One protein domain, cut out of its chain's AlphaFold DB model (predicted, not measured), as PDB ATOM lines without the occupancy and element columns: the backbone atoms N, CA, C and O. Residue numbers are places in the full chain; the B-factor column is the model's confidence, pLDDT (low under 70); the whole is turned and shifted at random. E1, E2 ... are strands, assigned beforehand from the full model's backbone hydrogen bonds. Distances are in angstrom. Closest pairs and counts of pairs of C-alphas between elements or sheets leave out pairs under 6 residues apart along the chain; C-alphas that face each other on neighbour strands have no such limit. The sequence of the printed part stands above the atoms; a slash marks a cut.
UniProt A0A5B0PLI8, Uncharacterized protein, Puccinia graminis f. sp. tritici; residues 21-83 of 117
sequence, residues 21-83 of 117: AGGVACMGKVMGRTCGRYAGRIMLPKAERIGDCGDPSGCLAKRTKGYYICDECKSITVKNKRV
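AT A GLANCE: This is residues 21 to 83 of the 117 residues of an uncharacterized protein of Puccinia graminis f. sp. tritici (UniProt A0A5B0PLI8). With little regular structure, this domain is a small, strongly twisted sheet built along one long strand, E3, with E4 on one side and E1 and E2 beside its opposite ends on the other. The 63 printed residues, all strand by class, have no named helix; along the chain come four named strands, E1, E2, E3 and E4, which hold 22 of the residues, and the sheet is branched, with E3 the antiparallel neighbour of each of the other three. It is only just compact, close to loose: radius of gyration of the C-alphas 12.3 A, spans 33 by 26 by 21 A.

HOW THE PARTS SIT: Residues 24 to 25 pair with 38 to 39 of E1, residues 38 to 42. E1 is antiparallel to E3, residues 62 to 70: N 40 and O 69 are 2.9 A apart. E2, residues 50 to 52, forms a hairpin with E3, N 63 to O 51 being 2.8 A. E4, residues 76 to 80, forms another, N 68 to O 77 being 2.8 A. E2, E3 and E4 make a meander, each strand the antiparallel neighbour of the one before. E2 is apart from E1 and E4.

IN THESE COORDINATES: From first to last C-alpha, E1 measures 12.6 A from (75.410, 11.185, 324.329), E2 7.2 A, E3 25.0 A, and E4 13.5 A, ending at (77.024, 25.098, 332.963).

THE WHOLE: The farthest C-alphas, of Met 31 and Ala 61, are 34.2 A apart. The printed part has no cut and no long link. Residues 21 to 23 and 83 have pLDDT under 70.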
ATOM      1  N   ALA A  21      66.694  12.782 329.761       44.88
ATOM      2  CA  ALA A  21      66.888  13.920 330.623       44.88
ATOM      3  C   ALA A  21      68.238  14.553 330.288       44.88
ATOM      4  O   ALA A  21      69.274  14.136 330.793       44.88
ATOM      5  N   GLY A  22      68.205  15.552 329.408       53.28
ATOM      6  CA  GLY A  22      69.239  16.560 329.222       53.28
ATOM      7  C   GLY A  22      70.655  16.032 329.046       53.28
ATOM      8  O   GLY A  22      71.562  16.602 329.647       53.28
ATOM      9  N   GLY A  23      70.870  14.966 328.280       61.56
ATOM     10  CA  GLY A  23      72.238  14.572 327.975       61.56
ATOM     11  C   GLY A  23      72.903  15.562 327.039       61.56
ATOM     12  O   GLY A  23      72.267  16.293 326.275       61.56
ATOM     13  N   VAL A  24      74.215  15.620 327.178       80.62
ATOM     14  CA  VAL A  24      75.088  16.558 326.477       80.62
ATOM     15  C   VAL A  24      76.039  15.771 325.592       80.62
ATOM     16  O   VAL A  24      76.333  14.609 325.874       80.62
ATOM     17  N   ALA A  25      76.526  16.393 324.520       84.88
ATOM     18  CA  ALA A  25      77.555  15.776 323.698       84.88
ATOM     19  C   ALA A  25      78.838  15.596 324.522       84.88
ATOM     20  O   ALA A  25      79.305  16.526 325.185       84.88
ATOM     21  N   CYS A  26      79.400  14.392 324.493       85.94
ATOM     22  CA  CYS A  26      80.638  14.087 325.183       85.94
ATOM     23  C   CYS A  26      81.824  14.800 324.521       85.94
ATOM     24  O   CYS A  26      82.084  14.616 323.330       85.94
ATOM     25  N   MET A  27      82.584  15.547 325.323       85.56
ATOM     26  CA  MET A  27      83.817  16.229 324.912       85.56
ATOM     27  C   MET A  27      85.076  15.351 325.017       85.56
ATOM     28  O   MET A  27      86.182  15.836 324.786       85.56
ATOM     29  N   GLY A  28      84.938  14.077 325.402       83.81
ATOM     30  CA  GLY A  28      86.064  13.140 325.478       83.81
ATOM     31  C   GLY A  28      86.667  12.875 324.103       83.81
ATOM     32  O   GLY A  28      85.975  12.991 323.094       83.81
ATOM     33  N   LYS A  29      87.944  12.503 324.043       84.06
ATOM     34  CA  LYS A  29      88.618  12.107 322.800       84.06
ATOM     35  C   LYS A  29      88.741  10.589 322.696       84.06
ATOM     36  O   LYS A  29      89.125   9.933 323.656       84.06
ATOM     37  N   VAL A  30      88.448  10.038 321.525       78.94
ATOM     38  CA  VAL A  30      88.653   8.627 321.178       78.94
ATOM     39  C   VAL A  30      89.373   8.599 319.834       78.94
ATOM     40  O   VAL A  30      88.910   9.218 318.879       78.94
ATOM     41  N   MET A  31      90.540   7.951 319.772       78.44
ATOM     42  CA  MET A  31      91.380   7.888 318.560       78.44
ATOM     43  C   MET A  31      91.634   9.267 317.917       78.44
ATOM     44  O   MET A  31      91.504   9.456 316.711       78.44
ATOM     45  N   GLY A  32      91.931  10.273 318.748       78.44
ATOM     46  CA  GLY A  32      92.223  11.638 318.295       78.44
ATOM     47  C   GLY A  32      91.008  12.480 317.885       78.44
ATOM     48  O   GLY A  32      91.173  13.669 317.617       78.44
ATOM     49  N   ARG A  33      89.788  11.926 317.884       80.56
ATOM     50  CA  ARG A  33      88.546  12.640 317.539       80.56
ATOM     51  C   ARG A  33      87.651  12.830 318.756       80.56
ATOM     52  O   ARG A  33      87.671  12.019 319.678       80.56
ATOM     53  N   THR A  34      86.853  13.895 318.768       81.62
ATOM     54  CA  THR A  34      85.836  14.103 319.808       81.62
ATOM     55  C   THR A  34      84.805  12.980 319.741       81.62
ATOM     56  O   THR A  34      84.293  12.675 318.667       81.62
ATOM     57  N   CYS A  35      84.497  12.368 320.883       83.94
ATOM     58  CA  CYS A  35      83.550  11.268 321.001       83.94
ATOM     59  C   CYS A  35      82.172  11.690 320.487       83.94
ATOM     60  O   CYS A  35      81.553  10.951 319.726       83.94
ATOM     61  N   GLY A  36      81.686  12.868 320.896       79.38
ATOM     62  CA  GLY A  36      80.437  13.461 320.406       79.38
ATOM     63  C   GLY A  36      79.164  12.696 320.786       79.38
ATOM     64  O   GLY A  36      78.066  13.210 320.591       79.38
ATOM     65  N   ARG A  37      79.287  11.494 321.359       84.88
ATOM     66  CA  ARG A  37      78.156  10.669 321.776       84.88
ATOM     67  C   ARG A  37      77.458  11.237 323.000       84.88
ATOM     68  O   ARG A  37      77.982  12.094 323.709       84.88
ATOM     69  N   TYR A  38      76.254  10.739 323.235       84.38
ATOM     70  CA  TYR A  38      75.410  11.185 324.329       84.38
ATOM     71  C   TYR A  38      76.037  10.837 325.685       84.38
ATOM     72  O   TYR A  38      76.411   9.690 325.937       84.38
ATOM     73  N   ALA A  39      76.159  11.836 326.557       85.31
ATOM     74  CA  ALA A  39      76.581  11.670 327.939       85.31
ATOM     75  C   ALA A  39      75.389  11.878 328.882       85.31
ATOM     76  O   ALA A  39      74.697  12.901 328.818       85.31
ATOM     77  N   GLY A  40      75.158  10.912 329.770       84.69
ATOM     78  CA  GLY A  40      74.101  10.951 330.777       84.69
ATOM     79  C   GLY A  40      74.525  11.751 332.004       84.69
ATOM     80  O   GLY A  40      75.687  11.712 332.403       84.69
ATOM     81  N   ARG A  41      73.594  12.491 332.619       87.06
ATOM     82  CA  ARG A  41      73.885  13.276 333.828       87.06
ATOM     83  C   ARG A  41      74.242  12.354 334.994       87.06
ATOM     84  O   ARG A  41      73.510  11.412 335.278       87.06
ATOM     85  N   ILE A  42      75.302  12.694 335.720       86.56
ATOM     86  CA  ILE A  42      75.721  12.007 336.944       86.56
ATOM     87  C   ILE A  42      75.899  12.981 338.103       86.56
ATOM     88  O   ILE A  42      76.170  14.169 337.914       86.56
ATOM     89  N   MET A  43      75.768  12.463 339.323       83.50
ATOM     90  CA  MET A  43      76.176  13.173 340.529       83.50
ATOM     91  C   MET A  43      77.576  12.714 340.930       83.50
ATOM     92  O   MET A  43      77.765  11.561 341.305       83.50
ATOM     93  N   LEU A  44      78.553  13.619 340.875       82.62
ATOM     94  CA  LEU A  44      79.874  13.393 341.458       82.62
ATOM     95  C   LEU A  44      79.925  14.044 342.847       82.62
ATOM     96  O   LEU A  44      79.963  15.271 342.926       82.62
ATOM     97  N   PRO A  45      79.936  13.268 343.946       76.06
ATOM     98  CA  PRO A  45      79.884  13.825 345.300       76.06
ATOM     99  C   PRO A  45      81.112  14.671 345.662       76.06
ATOM    100  O   PRO A  45      81.000  15.575 346.479       76.06
ATOM    101  N   LYS A  46      82.267  14.413 345.035       79.06
ATOM    102  CA  LYS A  46      83.520  15.153 345.267       79.06
ATOM    103  C   LYS A  46      83.763  16.301 344.282       79.06
ATOM    104  O   LYS A  46      84.788  16.963 344.379       79.06
ATOM    105  N   ALA A  47      82.877  16.508 343.307       81.75
ATOM    106  CA  ALA A  47      83.088  17.519 342.280       81.75
ATOM    107  C   ALA A  47      82.437  18.856 342.660       81.75
ATOM    108  O   ALA A  47      81.399  18.904 343.326       81.75
ATOM    109  N   GLU A  48      83.058  19.947 342.226       81.50
ATOM    110  CA  GLU A  48      82.616  21.302 342.533       81.50
ATOM    111  C   GLU A  48      81.252  21.607 341.889       81.50
ATOM    112  O   GLU A  48      81.094  21.652 340.672       81.50
ATOM    113  N   ARG A  49      80.230  21.851 342.715       83.31
ATOM    114  CA  ARG A  49      78.880  22.158 342.213       83.31
ATOM    115  C   ARG A  49      78.750  23.572 341.658       83.31
ATOM    116  O   ARG A  49      77.867  23.800 340.838       83.31
ATOM    117  N   ILE A  50      79.598  24.499 342.097       84.94
ATOM    118  CA  ILE A  50      79.601  25.906 341.691       84.94
ATOM    119  C   ILE A  50      81.033  26.270 341.323       84.94
ATOM    120  O   ILE A  50      81.853  26.385 342.217       84.94
ATOM    121  N   GLY A  51      81.315  26.483 340.042       84.12
ATOM    122  CA  GLY A  51      82.661  26.833 339.576       84.12
ATOM    123  C   GLY A  51      82.634  27.923 338.514       84.12
ATOM    124  O   GLY A  51      81.561  28.334 338.063       84.12
ATOM    125  N   ASP A  52      83.805  28.363 338.068       85.44
ATOM    126  CA  ASP A  52      83.928  29.472 337.117       85.44
ATOM    127  C   ASP A  52      83.229  29.182 335.799       85.44
ATOM    128  O   ASP A  52      83.340  28.078 335.258       85.44
ATOM    129  N   CYS A  53      82.543  30.176 335.239       82.94
ATOM    130  CA  CYS A  53      81.868  30.078 333.948       82.94
ATOM    131  C   CYS A  53      82.779  29.494 332.855       82.94
ATOM    132  O   CYS A  53      82.313  28.693 332.040       82.94
ATOM    133  N   GLY A  54      84.069  29.844 332.886       80.38
ATOM    134  CA  GLY A  54      85.094  29.372 331.951       80.38
ATOM    135  C   GLY A  54      84.922  29.930 330.542       80.38
ATOM    136  O   GLY A  54      85.403  29.322 329.589       80.38
ATOM    137  N   ASP A  55      84.157  31.014 330.409       81.44
ATOM    138  CA  ASP A  55      83.920  31.648 329.121       81.44
ATOM    139  C   ASP A  55      85.216  32.316 328.626       81.44
ATOM    140  O   ASP A  55      85.865  33.008 329.418       81.44
ATOM    141  N   PRO A  56      85.602  32.136 327.351       77.50
ATOM    142  CA  PRO A  56      86.835  32.702 326.812       77.50
ATOM    143  C   PRO A  56      86.846  34.237 326.786       77.50
ATOM    144  O   PRO A  56      87.921  34.818 326.695       77.50
ATOM    145  N   SER A  57      85.693  34.905 326.921       81.38
ATOM    146  CA  SER A  57      85.625  36.365 327.093       81.38
ATOM    147  C   SER A  57      86.115  36.857 328.462       81.38
ATOM    148  O   SER A  57      86.192  38.063 328.681       81.38
ATOM    149  N   GLY A  58      86.448  35.952 329.391       79.25
ATOM    150  CA  GLY A  58      86.928  36.307 330.730       79.25
ATOM    151  C   GLY A  58      85.816  36.456 331.771       79.25
ATOM    152  O   GLY A  58      85.977  37.162 332.762       79.25
ATOM    153  N   CYS A  59      84.669  35.798 331.581       82.62
ATOM    154  CA  CYS A  59      83.578  35.848 332.551       82.62
ATOM    155  C   CYS A  59      83.948  35.125 333.864       82.62
ATOM    156  O   CYS A  59      83.979  33.894 333.917       82.62
ATOM    157  N   LEU A  60      84.145  35.897 334.938       82.44
ATOM    158  CA  LEU A  60      84.476  35.417 336.293       82.44
ATOM    159  C   LEU A  60      83.248  34.998 337.122       82.44
ATOM    160  O   LEU A  60      83.337  34.754 338.323       82.44
ATOM    161  N   ALA A  61      82.072  34.940 336.497       86.75
ATOM    162  CA  ALA A  61      80.847  34.542 337.169       86.75
ATOM    163  C   ALA A  61      80.920  33.074 337.616       86.75
ATOM    164  O   ALA A  61      81.258  32.182 336.831       86.75
ATOM    165  N   LYS A  62      80.526  32.816 338.864       84.94
ATOM    166  CA  LYS A  62      80.368  31.456 339.380       84.94
ATOM    167  C   LYS A  62      79.032  30.864 338.947       84.94
ATOM    168  O   LYS A  62      78.003  31.540 338.927       84.94
ATOM    169  N   ARG A  63      79.072  29.592 338.567       85.06
ATOM    170  CA  ARG A  63      78.024  28.905 337.815       85.06
ATOM    171  C   ARG A  63      77.779  27.514 338.351       85.06
ATOM    172  O   ARG A  63      78.742  26.777 338.569       85.06
ATOM    173  N   THR A  64      76.514  27.115 338.446       87.19
ATOM    174  CA  THR A  64      76.191  25.725 338.780       87.19
ATOM    175  C   THR A  64      76.697  24.794 337.681       87.19
ATOM    176  O   THR A  64      76.458  25.016 336.489       87.19
ATOM    177  N   LYS A  65      77.395  23.729 338.070       88.38
ATOM    178  CA  LYS A  65      77.992  22.740 337.171       88.38
ATOM    179  C   LYS A  65      77.158  21.468 337.130       88.38
ATOM    180  O   LYS A  65      76.802  20.898 338.158       88.38
ATOM    181  N   GLY A  66      76.850  21.016 335.919       88.81
ATOM    182  CA  GLY A  66      76.295  19.694 335.658       88.81
ATOM    183  C   GLY A  66      77.372  18.781 335.094       88.81
ATOM    184  O   GLY A  66      78.072  19.172 334.160       88.81
ATOM    185  N   TYR A  67      77.477  17.573 335.633       89.19
ATOM    186  CA  TYR A  67      78.427  16.562 335.187       89.19
ATOM    187  C   TYR A  67      77.714  15.461 334.421       89.19
ATOM    188  O   TYR A  67      76.611  15.054 334.795       89.19
ATOM    189  N   TYR A  68      78.346  14.982 333.358       89.50
ATOM    190  CA  TYR A  68      77.766  14.006 332.453       89.50
ATOM    191  C   TYR A  68      78.818  12.980 332.055       89.50
ATOM    192  O   TYR A  68      79.881  13.364 331.573       89.50
ATOM    193  N   ILE A  69      78.537  11.695 332.247       88.19
ATOM    194  CA  ILE A  69      79.429  10.608 331.845       88.19
ATOM    195  C   ILE A  69      78.973  10.026 330.515       88.19
ATOM    196  O   ILE A  69      77.783   9.826 330.282       88.19
ATOM    197  N   CYS A  70      79.926   9.771 329.628       87.69
ATOM    198  CA  CYS A  70      79.676   8.994 328.426       87.69
ATOM    199  C   CYS A  70      79.824   7.507 328.737       87.69
ATOM    200  O   CYS A  70      80.852   7.085 329.266       87.69
ATOM    201  N   ASP A  71      78.831   6.705 328.365       84.69
ATOM    202  CA  ASP A  71      78.855   5.267 328.633       84.69
ATOM    203  C   ASP A  71      79.914   4.520 327.824       84.69
ATOM    204  O   ASP A  71      80.374   3.464 328.253       84.69
ATOM    205  N   GLU A  72      80.353   5.082 326.704       83.00
ATOM    206  CA  GLU A  72      81.314   4.432 325.821       83.00
ATOM    207  C   GLU A  72      82.741   4.817 326.144       83.00
ATOM    208  O   GLU A  72      83.556   3.962 326.472       83.00
ATOM    209  N   CYS A  73      83.042   6.118 326.096       83.75
ATOM    210  CA  CYS A  73      84.404   6.567 326.336       83.75
ATOM    211  C   CYS A  73      84.745   6.777 327.807       83.75
ATOM    212  O   CYS A  73      85.858   7.201 328.112       83.75
ATOM    213  N   LYS A  74      83.772   6.566 328.706       86.56
ATOM    214  CA  LYS A  74      83.860   6.801 330.159       86.56
ATOM    215  C   LYS A  74      84.360   8.198 330.540       86.56
ATOM    216  O   LYS A  74      84.728   8.444 331.684       86.56
ATOM    217  N   SER A  75      84.358   9.131 329.587       88.56
ATOM    218  CA  SER A  75      84.783  10.506 329.806       88.56
ATOM    219  C   SER A  75      83.662  11.299 330.455       88.56
ATOM    220  O   SER A  75      82.481  11.103 330.149       88.56
ATOM    221  N   ILE A  76      84.040  12.227 331.326       89.44
ATOM    222  CA  ILE A  76      83.115  13.096 332.041       89.44
ATOM    223  C   ILE A  76      83.203  14.485 331.430       89.44
ATOM    224  O   ILE A  76      84.258  15.117 331.411       89.44
ATOM    225  N   THR A  77      82.072  14.970 330.944       89.44
ATOM    226  CA  THR A  77      81.897  16.328 330.439       89.44
ATOM    227  C   THR A  77      81.191  17.159 331.499       89.44
ATOM    228  O   THR A  77      80.240  16.693 332.129       89.44
ATOM    229  N   VAL A  78      81.643  18.391 331.710       90.00
ATOM    230  CA  VAL A  78      80.983  19.349 332.599       90.00
ATOM    231  C   VAL A  78      80.399  20.487 331.771       90.00
ATOM    232  O   VAL A  78      81.075  21.056 330.915       90.00
ATOM    233  N   LYS A  79      79.133  20.818 332.022       89.25
ATOM    234  CA  LYS A  79      78.413  21.921 331.374       89.25
ATOM    235  C   LYS A  79      77.837  22.853 332.437       89.25
ATOM    236  O   LYS A  79      77.397  22.390 333.492       89.25
ATOM    237  N   ASN A  80      77.799  24.153 332.156       87.56
ATOM    238  CA  ASN A  80      77.024  25.098 332.963       87.56
ATOM    239  C   ASN A  80      75.546  24.679 332.985       87.56
ATOM    240  O   ASN A  80      74.987  24.282 331.956       87.56
ATOM    241  N   LYS A  81      74.898  24.751 334.152       81.88
ATOM    242  CA  LYS A  81      73.453  24.537 334.254       81.88
ATOM    243  C   LYS A  81      72.766  25.558 333.349       81.88
ATOM    244  O   LYS A  81      73.047  26.752 333.412       81.88
ATOM    245  N   ARG A  82      71.888  25.067 332.473       72.44
ATOM    246  CA  ARG A  82      71.087  25.939 331.621       72.44
ATOM    247  C   ARG A  82      70.103  26.688 332.507       72.44
ATOM    248  O   ARG A  82      69.371  26.048 333.259       72.44
ATOM    249  N   VAL A  83      70.093  28.006 332.387       67.62
ATOM    250  CA  VAL A  83      69.111  28.863 333.043       67.62
ATOM    251  C   VAL A  83      67.749  28.542 332.420       67.62
ATOM    252  O   VAL A  83      67.506  28.859 331.256       67.62
TER     253      VAL A  83